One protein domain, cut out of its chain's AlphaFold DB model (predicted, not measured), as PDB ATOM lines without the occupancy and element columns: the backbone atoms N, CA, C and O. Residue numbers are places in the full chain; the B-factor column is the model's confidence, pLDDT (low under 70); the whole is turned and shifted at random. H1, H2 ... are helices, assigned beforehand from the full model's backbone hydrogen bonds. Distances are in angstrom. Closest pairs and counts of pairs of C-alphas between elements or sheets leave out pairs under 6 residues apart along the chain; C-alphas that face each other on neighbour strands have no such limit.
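AT A GLANCE: This is residues 2 to 44 and 247 to 284 of the 421 residues of the protein "RagB/SusD family nutrient uptake outer membrane protein" of Saprospiraceae bacterium (UniProt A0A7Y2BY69). This domain has little regular structure: loops make most of it, with short helices H1 and H2 near each other and H3 away from them. A long stretch without a named element, residues 247 to 284, runs through the middle, where residues 252 to 253 and 272 to 273 form a short antiparallel pairing. The 81 printed residues have helices H1, H2, H3 in that order and no named strand; the class is all helix, with only 14 residues in named elements. It is compact, with a radius of gyration of the C-alphas of 12.4 A and spans of 35 by 29 by 18 A.

IN THESE COORDINATES: Find C-alpha 2 at (-8.067, 35.062, 40.676); from there H1, residues 2 to 7, runs 8.3 A. H2 is residues 15 to 18, 5.3 A. H3, residues 31 to 34, 5.1 A, ends at C-alpha 34, (-12.927, 48.298, 22.102).

HOW THE PARTS SIT: H1 and H2 are close but not clearly touching; their closest C-alphas, of Ile 5 and Ser 18, are 7.5 A apart. H3 is apart from both. In H1 every O i to N i+4 pair is within hydrogen-bond range; H2 and H3 are too short for such a pair.

THE WHOLE: The farthest C-alphas, of Glu 262 and Asp 282, are 38.6 A apart. Residues 45 to 246 are not printed; C-alphas 44 and 247 are 11.3 A apart across the cut. The link H2 to H3 is long. Residues 40 to 41 are under pLDDT 70.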
ATOM      1  N   THR A   2      -6.635  35.230  40.302       93.38
ATOM      2  CA  THR A   2      -8.067  35.062  40.676       93.38
ATOM      3  C   THR A   2      -8.959  36.293  40.502       93.38
ATOM      4  O   THR A   2      -9.995  36.196  39.854       93.38
ATOM      5  N   PHE A   3      -8.558  37.453  41.044       92.31
ATOM      6  CA  PHE A   3      -9.363  38.674  40.959       92.31
ATOM      7  C   PHE A   3      -9.626  39.118  39.516       92.31
ATOM      8  O   PHE A   3     -10.759  39.444  39.196       92.31
ATOM      9  N   ILE A   4      -8.606  39.118  38.651       92.25
ATOM     10  CA  ILE A   4      -8.720  39.636  37.278       92.25
ATOM     11  C   ILE A   4      -9.661  38.753  36.453       92.25
ATOM     12  O   ILE A   4     -10.518  39.284  35.757       92.25
ATOM     13  N   ILE A   5      -9.545  37.426  36.585       95.12
ATOM     14  CA  ILE A   5     -10.418  36.471  35.887       95.12
ATOM     15  C   ILE A   5     -11.861  36.618  36.385       95.12
ATOM     16  O   ILE A   5     -12.758  36.918  35.609       95.12
ATOM     17  N   ARG A   6     -12.094  36.466  37.695       95.12
ATOM     18  CA  ARG A   6     -13.459  36.425  38.248       95.12
ATOM     19  C   ARG A   6     -14.187  37.763  38.211       95.12
ATOM     20  O   ARG A   6     -15.407  37.783  38.080       95.12
ATOM     21  N   ALA A   7     -13.463  38.878  38.294       94.81
ATOM     22  CA  ALA A   7     -14.059  40.192  38.100       94.81
ATOM     23  C   ALA A   7     -14.485  40.423  36.643       94.81
ATOM     24  O   ALA A   7     -15.432  41.170  36.430       94.81
ATOM     25  N   GLY A   8     -13.829  39.793  35.664       94.31
ATOM     26  CA  GLY A   8     -14.187  39.895  34.247       94.31
ATOM     27  C   GLY A   8     -15.400  39.059  33.828       94.31
ATOM     28  O   GLY A   8     -15.759  39.108  32.660       94.31
ATOM     29  N   ILE A   9     -16.008  38.297  34.747       95.81
ATOM     30  CA  ILE A   9     -17.107  37.356  34.481       95.81
ATOM     31  C   ILE A   9     -18.361  37.802  35.240       95.81
ATOM     32  O   ILE A   9     -18.316  37.959  36.465       95.81
ATOM     33  N   GLY A  10     -19.478  37.960  34.532       93.56
ATOM     34  CA  GLY A  10     -20.793  38.341  35.058       93.56
ATOM     35  C   GLY A  10     -21.846  38.360  33.942       93.56
ATOM     36  O   GLY A  10     -21.538  37.977  32.815       93.56
ATOM     37  N   GLY A  11     -23.069  38.811  34.232       90.44
ATOM     38  CA  GLY A  11     -24.171  38.757  33.265       90.44
ATOM     39  C   GLY A  11     -24.472  37.316  32.834       90.44
ATOM     40  O   GLY A  11     -24.600  36.432  33.680       90.44
ATOM     41  N   GLU A  12     -24.544  37.087  31.522       92.62
ATOM     42  CA  GLU A  12     -24.866  35.790  30.902       92.62
ATOM     43  C   GLU A  12     -23.637  34.874  30.687       92.62
ATOM     44  O   GLU A  12     -23.779  33.746  30.229       92.62
ATOM     45  N   MET A  13     -22.429  35.319  31.060       95.00
ATOM     46  CA  MET A  13     -21.185  34.551  30.891       95.00
ATOM     47  C   MET A  13     -21.153  33.266  31.734       95.00
ATOM     48  O   MET A  13     -21.294  33.335  32.959       95.00
ATOM     49  N   ASP A  14     -20.807  32.123  31.128       94.44
ATOM     50  CA  ASP A  14     -20.471  30.899  31.869       94.44
ATOM     51  C   ASP A  14     -19.041  30.983  32.464       94.44
ATOM     52  O   ASP A  14     -18.049  31.059  31.727       94.44
ATOM     53  N   PRO A  15     -18.873  30.939  33.802       94.88
ATOM     54  CA  PRO A  15     -17.556  30.907  34.435       94.88
ATOM     55  C   PRO A  15     -16.695  29.695  34.040       94.88
ATOM     56  O   PRO A  15     -15.460  29.796  34.057       94.88
ATOM     57  N   LEU A  16     -17.317  28.567  33.672       94.38
ATOM     58  CA  LEU A  16     -16.630  27.320  33.332       94.38
ATOM     59  C   LEU A  16     -15.807  27.447  32.050       94.38
ATOM     60  O   LEU A  16     -14.697  26.916  32.000       94.38
ATOM     61  N   GLU A  17     -16.253  28.237  31.068       93.31
ATOM     62  CA  GLU A  17     -15.442  28.560  29.886       93.31
ATOM     63  C   GLU A  17     -14.128  29.253  30.265       93.31
ATOM     64  O   GLU A  17     -13.095  29.082  29.615       93.31
ATOM     65  N   SER A  18     -14.126  30.034  31.344       94.25
ATOM     66  CA  SER A  18     -12.920  30.676  31.870       94.25
ATOM     67  C   SER A  18     -12.142  29.802  32.860       94.25
ATOM     68  O   SER A  18     -11.144  30.267  33.414       94.25
ATOM     69  N   GLY A  19     -12.552  28.545  33.060       95.56
ATOM     70  CA  GLY A  19     -11.894  27.568  33.929       95.56
ATOM     71  C   GLY A  19     -12.045  27.860  35.423       95.56
ATOM     72  O   GLY A  19     -11.195  27.456  36.215       95.56
ATOM     73  N   VAL A  20     -13.077  28.610  35.826       96.44
ATOM     74  CA  VAL A  20     -13.306  28.995  37.227       96.44
ATOM     75  C   VAL A  20     -14.734  28.688  37.670       96.44
ATOM     76  O   VAL A  20     -15.660  28.704  36.875       96.44
ATOM     77  N   ALA A  21     -14.934  28.436  38.965       95.31
ATOM     78  CA  ALA A  21     -16.246  28.045  39.491       95.31
ATOM     79  C   ALA A  21     -17.276  29.193  39.576       95.31
ATOM     80  O   ALA A  21     -18.467  28.925  39.712       95.31
ATOM     81  N   SER A  22     -16.853  30.465  39.554       95.44
ATOM     82  CA  SER A  22     -17.777  31.612  39.552       95.44
ATOM     83  C   SER A  22     -17.129  32.920  39.078       95.44
ATOM     84  O   SER A  22     -15.923  33.118  39.245       95.44
ATOM     85  N   GLY A  23     -17.956  33.843  38.580       94.56
ATOM     86  CA  GLY A  23     -17.640  35.269  38.415       94.56
ATOM     87  C   GLY A  23     -18.251  36.148  39.514       94.56
ATOM     88  O   GLY A  23     -18.878  35.634  40.444       94.56
ATOM     89  N   TRP A  24     -18.061  37.469  39.418       93.56
ATOM     90  CA  TRP A  24     -18.733  38.466  40.275       93.56
ATOM     91  C   TRP A  24     -18.938  39.860  39.641       93.56
ATOM     92  O   TRP A  24     -19.278  40.798  40.358       93.56
ATOM     93  N   GLY A  25     -18.714  40.029  38.335       90.88
ATOM     94  CA  GLY A  25     -19.086  41.241  37.595       90.88
ATOM     95  C   GLY A  25     -18.392  42.534  38.053       90.88
ATOM     96  O   GLY A  25     -19.038  43.553  38.272       90.88
ATOM     97  N   GLY A  26     -17.073  42.497  38.258       87.44
ATOM     98  CA  GLY A  26     -16.307  43.605  38.845       87.44
ATOM     99  C   GLY A  26     -15.502  44.475  37.871       87.44
ATOM    100  O   GLY A  26     -15.160  45.600  38.232       87.44
ATOM    101  N   VAL A  27     -15.152  43.984  36.676       91.25
ATOM    102  CA  VAL A  27     -14.363  44.739  35.686       91.25
ATOM    103  C   VAL A  27     -14.815  44.501  34.250       91.25
ATOM    104  O   VAL A  27     -15.074  43.379  33.833       91.25
ATOM    105  N   ARG A  28     -14.825  45.586  33.482       93.19
ATOM    106  CA  ARG A  28     -15.194  45.644  32.068       93.19
ATOM    107  C   ARG A  28     -14.454  46.793  31.390       93.19
ATOM    108  O   ARG A  28     -13.662  47.483  32.041       93.19
ATOM    109  N   THR A  29     -14.652  46.985  30.093       94.62
ATOM    110  CA  THR A  29     -13.923  47.986  29.304       94.62
ATOM    111  C   THR A  29     -14.822  49.064  28.734       94.62
ATOM    112  O   THR A  29     -15.997  48.847  28.465       94.62
ATOM    113  N   THR A  30     -14.250  50.256  28.568       95.69
ATOM    114  CA  THR A  30     -14.940  51.358  27.906       95.69
ATOM    115  C   THR A  30     -14.841  51.195  26.392       95.69
ATOM    116  O   THR A  30     -13.823  50.711  25.880       95.69
ATOM    117  N   ARG A  31     -15.854  51.696  25.677       95.56
ATOM    118  CA  ARG A  31     -15.875  51.870  24.217       95.56
ATOM    119  C   ARG A  31     -14.514  52.257  23.622       95.56
ATOM    120  O   ARG A  31     -14.041  51.603  22.701       95.56
ATOM    121  N   GLN A  32     -13.827  53.241  24.212       96.06
ATOM    122  CA  GLN A  32     -12.563  53.780  23.687       96.06
ATOM    123  C   GLN A  32     -11.369  52.808  23.740       96.06
ATOM    124  O   GLN A  32     -10.299  53.153  23.238       96.06
ATOM    125  N   LEU A  33     -11.496  51.630  24.365       95.81
ATOM    126  CA  LEU A  33     -10.548  50.523  24.192       95.81
ATOM    127  C   LEU A  33     -11.027  49.525  23.131       95.81
ATOM    128  O   LEU A  33     -10.198  49.069  22.350       95.81
ATOM    129  N   VAL A  34     -12.325  49.210  23.092       94.44
ATOM    130  CA  VAL A  34     -12.927  48.298  22.102       94.44
ATOM    131  C   VAL A  34     -12.704  48.826  20.681       94.44
ATOM    132  O   VAL A  34     -12.121  48.126  19.863       94.44
ATOM    133  N   GLU A  35     -13.004  50.105  20.435       94.38
ATOM    134  CA  GLU A  35     -12.817  50.808  19.146       94.38
ATOM    135  C   GLU A  35     -11.352  50.921  18.680       94.38
ATOM    136  O   GLU A  35     -11.070  51.444  17.603       94.38
ATOM    137  N   LYS A  36     -10.381  50.484  19.494       94.88
ATOM    138  CA  LYS A  36      -8.980  50.393  19.059       94.88
ATOM    139  C   LYS A  36      -8.704  49.111  18.294       94.88
ATOM    140  O   LYS A  36      -7.677  49.049  17.623       94.88
ATOM    141  N   PHE A  37      -9.557  48.105  18.421       92.81
ATOM    142  CA  PHE A  37      -9.489  46.877  17.644       92.81
ATOM    143  C   PHE A  37     -10.340  47.034  16.375       92.81
ATOM    144  O   PHE A  37     -11.306  47.794  16.394       92.81
ATOM    145  N   PRO A  38      -9.997  46.350  15.270       83.88
ATOM    146  CA  PRO A  38     -10.897  46.249  14.126       83.88
ATOM    147  C   PRO A  38     -12.192  45.524  14.521       83.88
ATOM    148  O   PRO A  38     -12.164  44.659  15.398       83.88
ATOM    149  N   ASP A  39     -13.297  45.808  13.829       70.50
ATOM    150  CA  ASP A  39     -14.622  45.238  14.140       70.50
ATOM    151  C   ASP A  39     -14.639  43.692  14.120       70.50
ATOM    152  O   ASP A  39     -15.403  43.052  14.838       70.50
ATOM    153  N   ASN A  40     -13.726  43.078  13.359       67.88
ATOM    154  CA  ASN A  40     -13.548  41.630  13.215       67.88
ATOM    155  C   ASN A  40     -12.668  40.966  14.303       67.88
ATOM    156  O   ASN A  40     -12.142  39.873  14.082       67.88
ATOM    157  N   ALA A  41     -12.464  41.582  15.473       67.50
ATOM    158  CA  ALA A  41     -11.519  41.081  16.484       67.50
ATOM    159  C   ALA A  41     -11.859  39.697  17.092       67.50
ATOM    160  O   ALA A  41     -10.996  39.067  17.708       67.50
ATOM    161  N   GLY A  42     -13.087  39.205  16.895       71.06
ATOM    162  CA  GLY A  42     -13.501  37.829  17.201       71.06
ATOM    163  C   GLY A  42     -13.260  36.814  16.072       71.06
ATOM    164  O   GLY A  42     -13.607  35.648  16.224       71.06
ATOM    165  N   GLY A  43     -12.716  37.238  14.929       81.00
ATOM    166  CA  GLY A  43     -12.449  36.409  13.750       81.00
ATOM    167  C   GLY A  43     -13.669  36.109  12.881       81.00
ATOM    168  O   GLY A  43     -13.518  35.952  11.674       81.00
ATOM    169  N   LYS A  44     -14.880  36.084  13.441       84.56
ATOM    170  CA  LYS A  44     -16.118  35.870  12.678       84.56
ATOM    171  C   LYS A  44     -16.504  37.124  11.882       84.56
ATOM    172  O   LYS A  44     -16.594  38.208  12.454       84.56
ATOM    173  N   ASP A 247      -7.094  40.372  14.545       92.44
ATOM    174  CA  ASP A 247      -6.444  40.749  15.816       92.44
ATOM    175  C   ASP A 247      -7.003  39.942  17.006       92.44
ATOM    176  O   ASP A 247      -7.897  40.388  17.728       92.44
ATOM    177  N   ASN A 248      -6.431  38.758  17.258       91.25
ATOM    178  CA  ASN A 248      -6.892  37.817  18.290       91.25
ATOM    179  C   ASN A 248      -6.703  38.286  19.746       91.25
ATOM    180  O   ASN A 248      -6.912  37.513  20.697       91.25
ATOM    181  N   ARG A 249      -6.268  39.536  19.935       93.81
ATOM    182  CA  ARG A 249      -6.150  40.188  21.236       93.81
ATOM    183  C   ARG A 249      -7.439  40.888  21.648       93.81
ATOM    184  O   ARG A 249      -7.552  41.156  22.838       93.81
ATOM    185  N   GLY A 250      -8.393  41.162  20.753       91.56
ATOM    186  CA  GLY A 250      -9.679  41.794  21.095       91.56
ATOM    187  C   GLY A 250     -10.654  40.830  21.777       91.56
ATOM    188  O   GLY A 250     -11.691  40.481  21.228       91.56
ATOM    189  N   ARG A 251     -10.294  40.362  22.976       90.12
ATOM    190  CA  ARG A 251     -11.006  39.318  23.729       90.12
ATOM    191  C   ARG A 251     -12.073  39.924  24.630       90.12
ATOM    192  O   ARG A 251     -11.885  40.057  25.844       90.12
ATOM    193  N   PHE A 252     -13.160  40.318  23.982       91.50
ATOM    194  CA  PHE A 252     -14.346  40.913  24.583       91.50
ATOM    195  C   PHE A 252     -15.484  39.895  24.655       91.50
ATOM    196  O   PHE A 252     -15.595  39.029  23.791       91.50
ATOM    197  N   PHE A 253     -16.328  40.014  25.674       92.00
ATOM    198  CA  PHE A 253     -17.640  39.376  25.718       92.00
ATOM    199  C   PHE A 253     -18.695  40.482  25.634       92.00
ATOM    200  O   PHE A 253     -18.604  41.461  26.375       92.00
ATOM    201  N   SER A 254     -19.636  40.347  24.700       91.31
ATOM    202  CA  SER A 254     -20.617  41.382  24.346       91.31
ATOM    203  C   SER A 254     -22.069  40.894  24.339       91.31
ATOM    204  O   SER A 254     -22.978  41.706  24.192       91.31
ATOM    205  N   GLU A 255     -22.306  39.589  24.472       89.62
ATOM    206  CA  GLU A 255     -23.658  39.031  24.556       89.62
ATOM    207  C   GLU A 255     -24.346  39.518  25.839       89.62
ATOM    208  O   GLU A 255     -23.721  39.599  26.897       89.62
ATOM    209  N   GLY A 256     -25.597  39.966  25.725       91.06
ATOM    210  CA  GLY A 256     -26.312  40.615  26.827       91.06
ATOM    211  C   GLY A 256     -25.723  41.957  27.304       91.06
ATOM    212  O   GLY A 256     -26.196  42.482  28.312       91.06
ATOM    213  N   GLN A 257     -24.718  42.533  26.624       93.31
ATOM    214  CA  GLN A 257     -24.024  43.756  27.059       93.31
ATOM    215  C   GLN A 257     -24.175  44.929  26.084       93.31
ATOM    216  O   GLN A 257     -24.266  44.761  24.868       93.31
ATOM    217  N   THR A 258     -24.142  46.152  26.615       95.44
ATOM    218  CA  THR A 258     -24.027  47.379  25.814       95.44
ATOM    219  C   THR A 258     -22.562  47.816  25.700       95.44
ATOM    220  O   THR A 258     -21.712  47.443  26.507       95.44
ATOM    221  N   LEU A 259     -22.229  48.603  24.672       94.56
ATOM    222  CA  LEU A 259     -20.867  49.125  24.475       94.56
ATOM    223  C   LEU A 259     -20.579  50.392  25.310       94.56
ATOM    224  O   LEU A 259     -19.425  50.672  25.644       94.56
ATOM    225  N   ASP A 260     -21.622  51.169  25.610       96.31
ATOM    226  CA  ASP A 260     -21.552  52.366  26.453       96.31
ATOM    227  C   ASP A 260     -21.732  52.036  27.935       96.31
ATOM    228  O   ASP A 260     -22.294  51.006  28.288       96.31
ATOM    229  N   ILE A 261     -21.249  52.940  28.793       96.50
ATOM    230  CA  ILE A 261     -21.386  52.845  30.250       96.50
ATOM    231  C   ILE A 261     -22.127  54.086  30.755       96.50
ATOM    232  O   ILE A 261     -21.487  55.101  31.043       96.50
ATOM    233  N   GLU A 262     -23.452  54.014  30.850       96.06
ATOM    234  CA  GLU A 262     -24.322  55.081  31.367       96.06
ATOM    235  C   GLU A 262     -24.422  55.040  32.904       96.06
ATOM    236  O   GLU A 262     -24.434  56.088  33.555       96.06
ATOM    237  N   ASP A 263     -24.396  53.846  33.505       94.44
ATOM    238  CA  ASP A 263     -24.325  53.600  34.945       94.44
ATOM    239  C   ASP A 263     -23.139  52.678  35.291       94.44
ATOM    240  O   ASP A 263     -23.086  51.487  34.978       94.44
ATOM    241  N   ILE A 264     -22.161  53.223  36.020       92.69
ATOM    242  CA  ILE A 264     -20.970  52.472  36.432       92.69
ATOM    243  C   ILE A 264     -21.281  51.293  37.384       92.69
ATOM    244  O   ILE A 264     -20.440  50.404  37.542       92.69
ATOM    245  N   SER A 265     -22.469  51.245  37.995       92.62
ATOM    246  CA  SER A 265     -22.893  50.165  38.895       92.62
ATOM    247  C   SER A 265     -23.447  48.917  38.196       92.62
ATOM    248  O   SER A 265     -23.461  47.859  38.824       92.62
ATOM    249  N   LEU A 266     -23.835  49.005  36.919       94.56
ATOM    250  CA  LEU A 266     -24.328  47.872  36.125       94.56
ATOM    251  C   LEU A 266     -23.162  47.186  35.404       94.56
ATOM    252  O   LEU A 266     -22.330  47.861  34.803       94.56
ATOM    253  N   PHE A 267     -23.043  45.859  35.492       94.75
ATOM    254  CA  PHE A 267     -21.908  45.141  34.890       94.75
ATOM    255  C   PHE A 267     -22.075  44.963  33.381       94.75
ATOM    256  O   PHE A 267     -21.092  44.946  32.650       94.75
ATOM    257  N   GLU A 268     -23.320  44.862  32.943       95.50
ATOM    258  CA  GLU A 268     -23.757  44.642  31.572       95.50
ATOM    259  C   GLU A 268     -23.501  45.864  30.667       95.50
ATOM    260  O   GLU A 268     -23.623  45.775  29.449       95.50
ATOM    261  N   GLU A 269     -23.120  47.008  31.244       95.75
ATOM    262  CA  GLU A 269     -22.823  48.230  30.504       95.75
ATOM    263  C   GLU A 269     -21.319  48.431  30.277       95.75
ATOM    264  O   GLU A 269     -20.596  48.886  31.168       95.75
ATOM    265  N   GLY A 270     -20.845  48.118  29.073       95.25
ATOM    266  CA  GLY A 270     -19.441  48.113  28.658       95.25
ATOM    267  C   GLY A 270     -18.858  46.700  28.638       95.25
ATOM    268  O   GLY A 270     -19.002  45.953  29.601       95.25
ATOM    269  N   TYR A 271     -18.150  46.340  27.563       95.12
ATOM    270  CA  TYR A 271     -17.790  44.942  27.294       95.12
ATOM    271  C   TYR A 271     -16.826  44.321  28.317       95.12
ATOM    272  O   TYR A 271     -15.745  44.857  28.613       95.12
ATOM    273  N   ALA A 272     -17.211  43.145  28.810       94.50
ATOM    274  CA  ALA A 272     -16.436  42.267  29.675       94.50
ATOM    275  C   ALA A 272     -15.229  41.647  28.949       94.50
ATOM    276  O   ALA A 272     -15.093  41.735  27.728       94.50
ATOM    277  N   ILE A 273     -14.294  41.062  29.710       91.62
ATOM    278  CA  ILE A 273     -12.952  40.727  29.207       91.62
ATOM    279  C   ILE A 273     -12.571  39.286  29.496       91.62
ATOM    280  O   ILE A 273     -12.419  38.883  30.645       91.62
ATOM    281  N   THR A 274     -12.266  38.556  28.425       91.88
ATOM    282  CA  THR A 274     -11.912  37.130  28.445       91.88
ATOM    283  C   THR A 274     -10.415  36.884  28.185       91.88
ATOM    284  O   THR A 274      -9.991  35.769  27.876       91.88
ATOM    285  N   LYS A 275      -9.576  37.928  28.331       93.94
ATOM    286  CA  LYS A 275      -8.110  37.877  28.125       93.94
ATOM    287  C   LYS A 275      -7.403  36.872  29.036       93.94
ATOM    288  O   LYS A 275      -6.521  36.149  28.578       93.94
ATOM    289  N   PHE A 276      -7.741  36.873  30.324       94.94
ATOM    290  CA  PHE A 276      -7.160  35.974  31.317       94.94
ATOM    291  C   PHE A 276      -8.172  34.874  31.634       94.94
ATOM    292  O   PHE A 276      -9.277  35.164  32.081       94.94
ATOM    293  N   ARG A 277      -7.780  33.619  31.412       95.06
ATOM    294  CA  ARG A 277      -8.568  32.408  31.686       95.06
ATOM    295  C   ARG A 277      -7.704  31.413  32.459       95.06
ATOM    296  O   ARG A 277      -6.477  31.501  32.414       95.06
ATOM    297  N   ASN A 278      -8.345  30.483  33.155       97.06
ATOM    298  CA  ASN A 278      -7.737  29.331  33.823       97.06
ATOM    299  C   ASN A 278      -7.892  28.072  32.951       97.06
ATOM    300  O   ASN A 278      -8.391  27.040  33.395       97.06
ATOM    301  N   ILE A 279      -7.544  28.213  31.673       96.31
ATOM    302  CA  ILE A 279      -7.631  27.180  30.642       96.31
ATOM    303  C   ILE A 279      -6.245  27.081  30.003       96.31
ATOM    304  O   ILE A 279      -5.660  28.100  29.626       96.31
ATOM    305  N   ASN A 280      -5.723  25.864  29.902       95.06
ATOM    306  CA  ASN A 280      -4.451  25.550  29.269       95.06
ATOM    307  C   ASN A 280      -4.538  25.709  27.743       95.06
ATOM    308  O   ASN A 280      -5.613  25.750  27.149       95.06
ATOM    309  N   SER A 281      -3.386  25.762  27.072       93.00
ATOM    310  CA  SER A 281      -3.323  25.910  25.608       93.00
ATOM    311  C   SER A 281      -3.896  24.728  24.817       93.00
ATOM    312  O   SER A 281      -4.104  24.863  23.618       93.00
ATOM    313  N   ASP A 282      -4.123  23.584  25.466       94.00
ATOM    314  CA  ASP A 282      -4.781  22.393  24.912       94.00
ATOM    315  C   ASP A 282      -6.296  22.343  25.215       94.00
ATOM    316  O   ASP A 282      -6.947  21.337  24.950       94.00
ATOM    317  N   GLY A 283      -6.858  23.412  25.791       93.00
ATOM    318  CA  GLY A 283      -8.268  23.507  26.171       93.00
ATOM    319  C   GLY A 283      -8.616  22.870  27.521       93.00
ATOM    320  O   GLY A 283      -9.740  23.042  27.989       93.00
ATOM    321  N   THR A 284      -7.685  22.177  28.189       95.25
ATOM    322  CA  THR A 284      -7.957  21.595  29.514       95.25
ATOM    323  C   THR A 284      -8.057  22.680  30.597       95.25
ATOM    324  O   THR A 284      -7.351  23.689  30.523       95.25
TER     325      THR A 284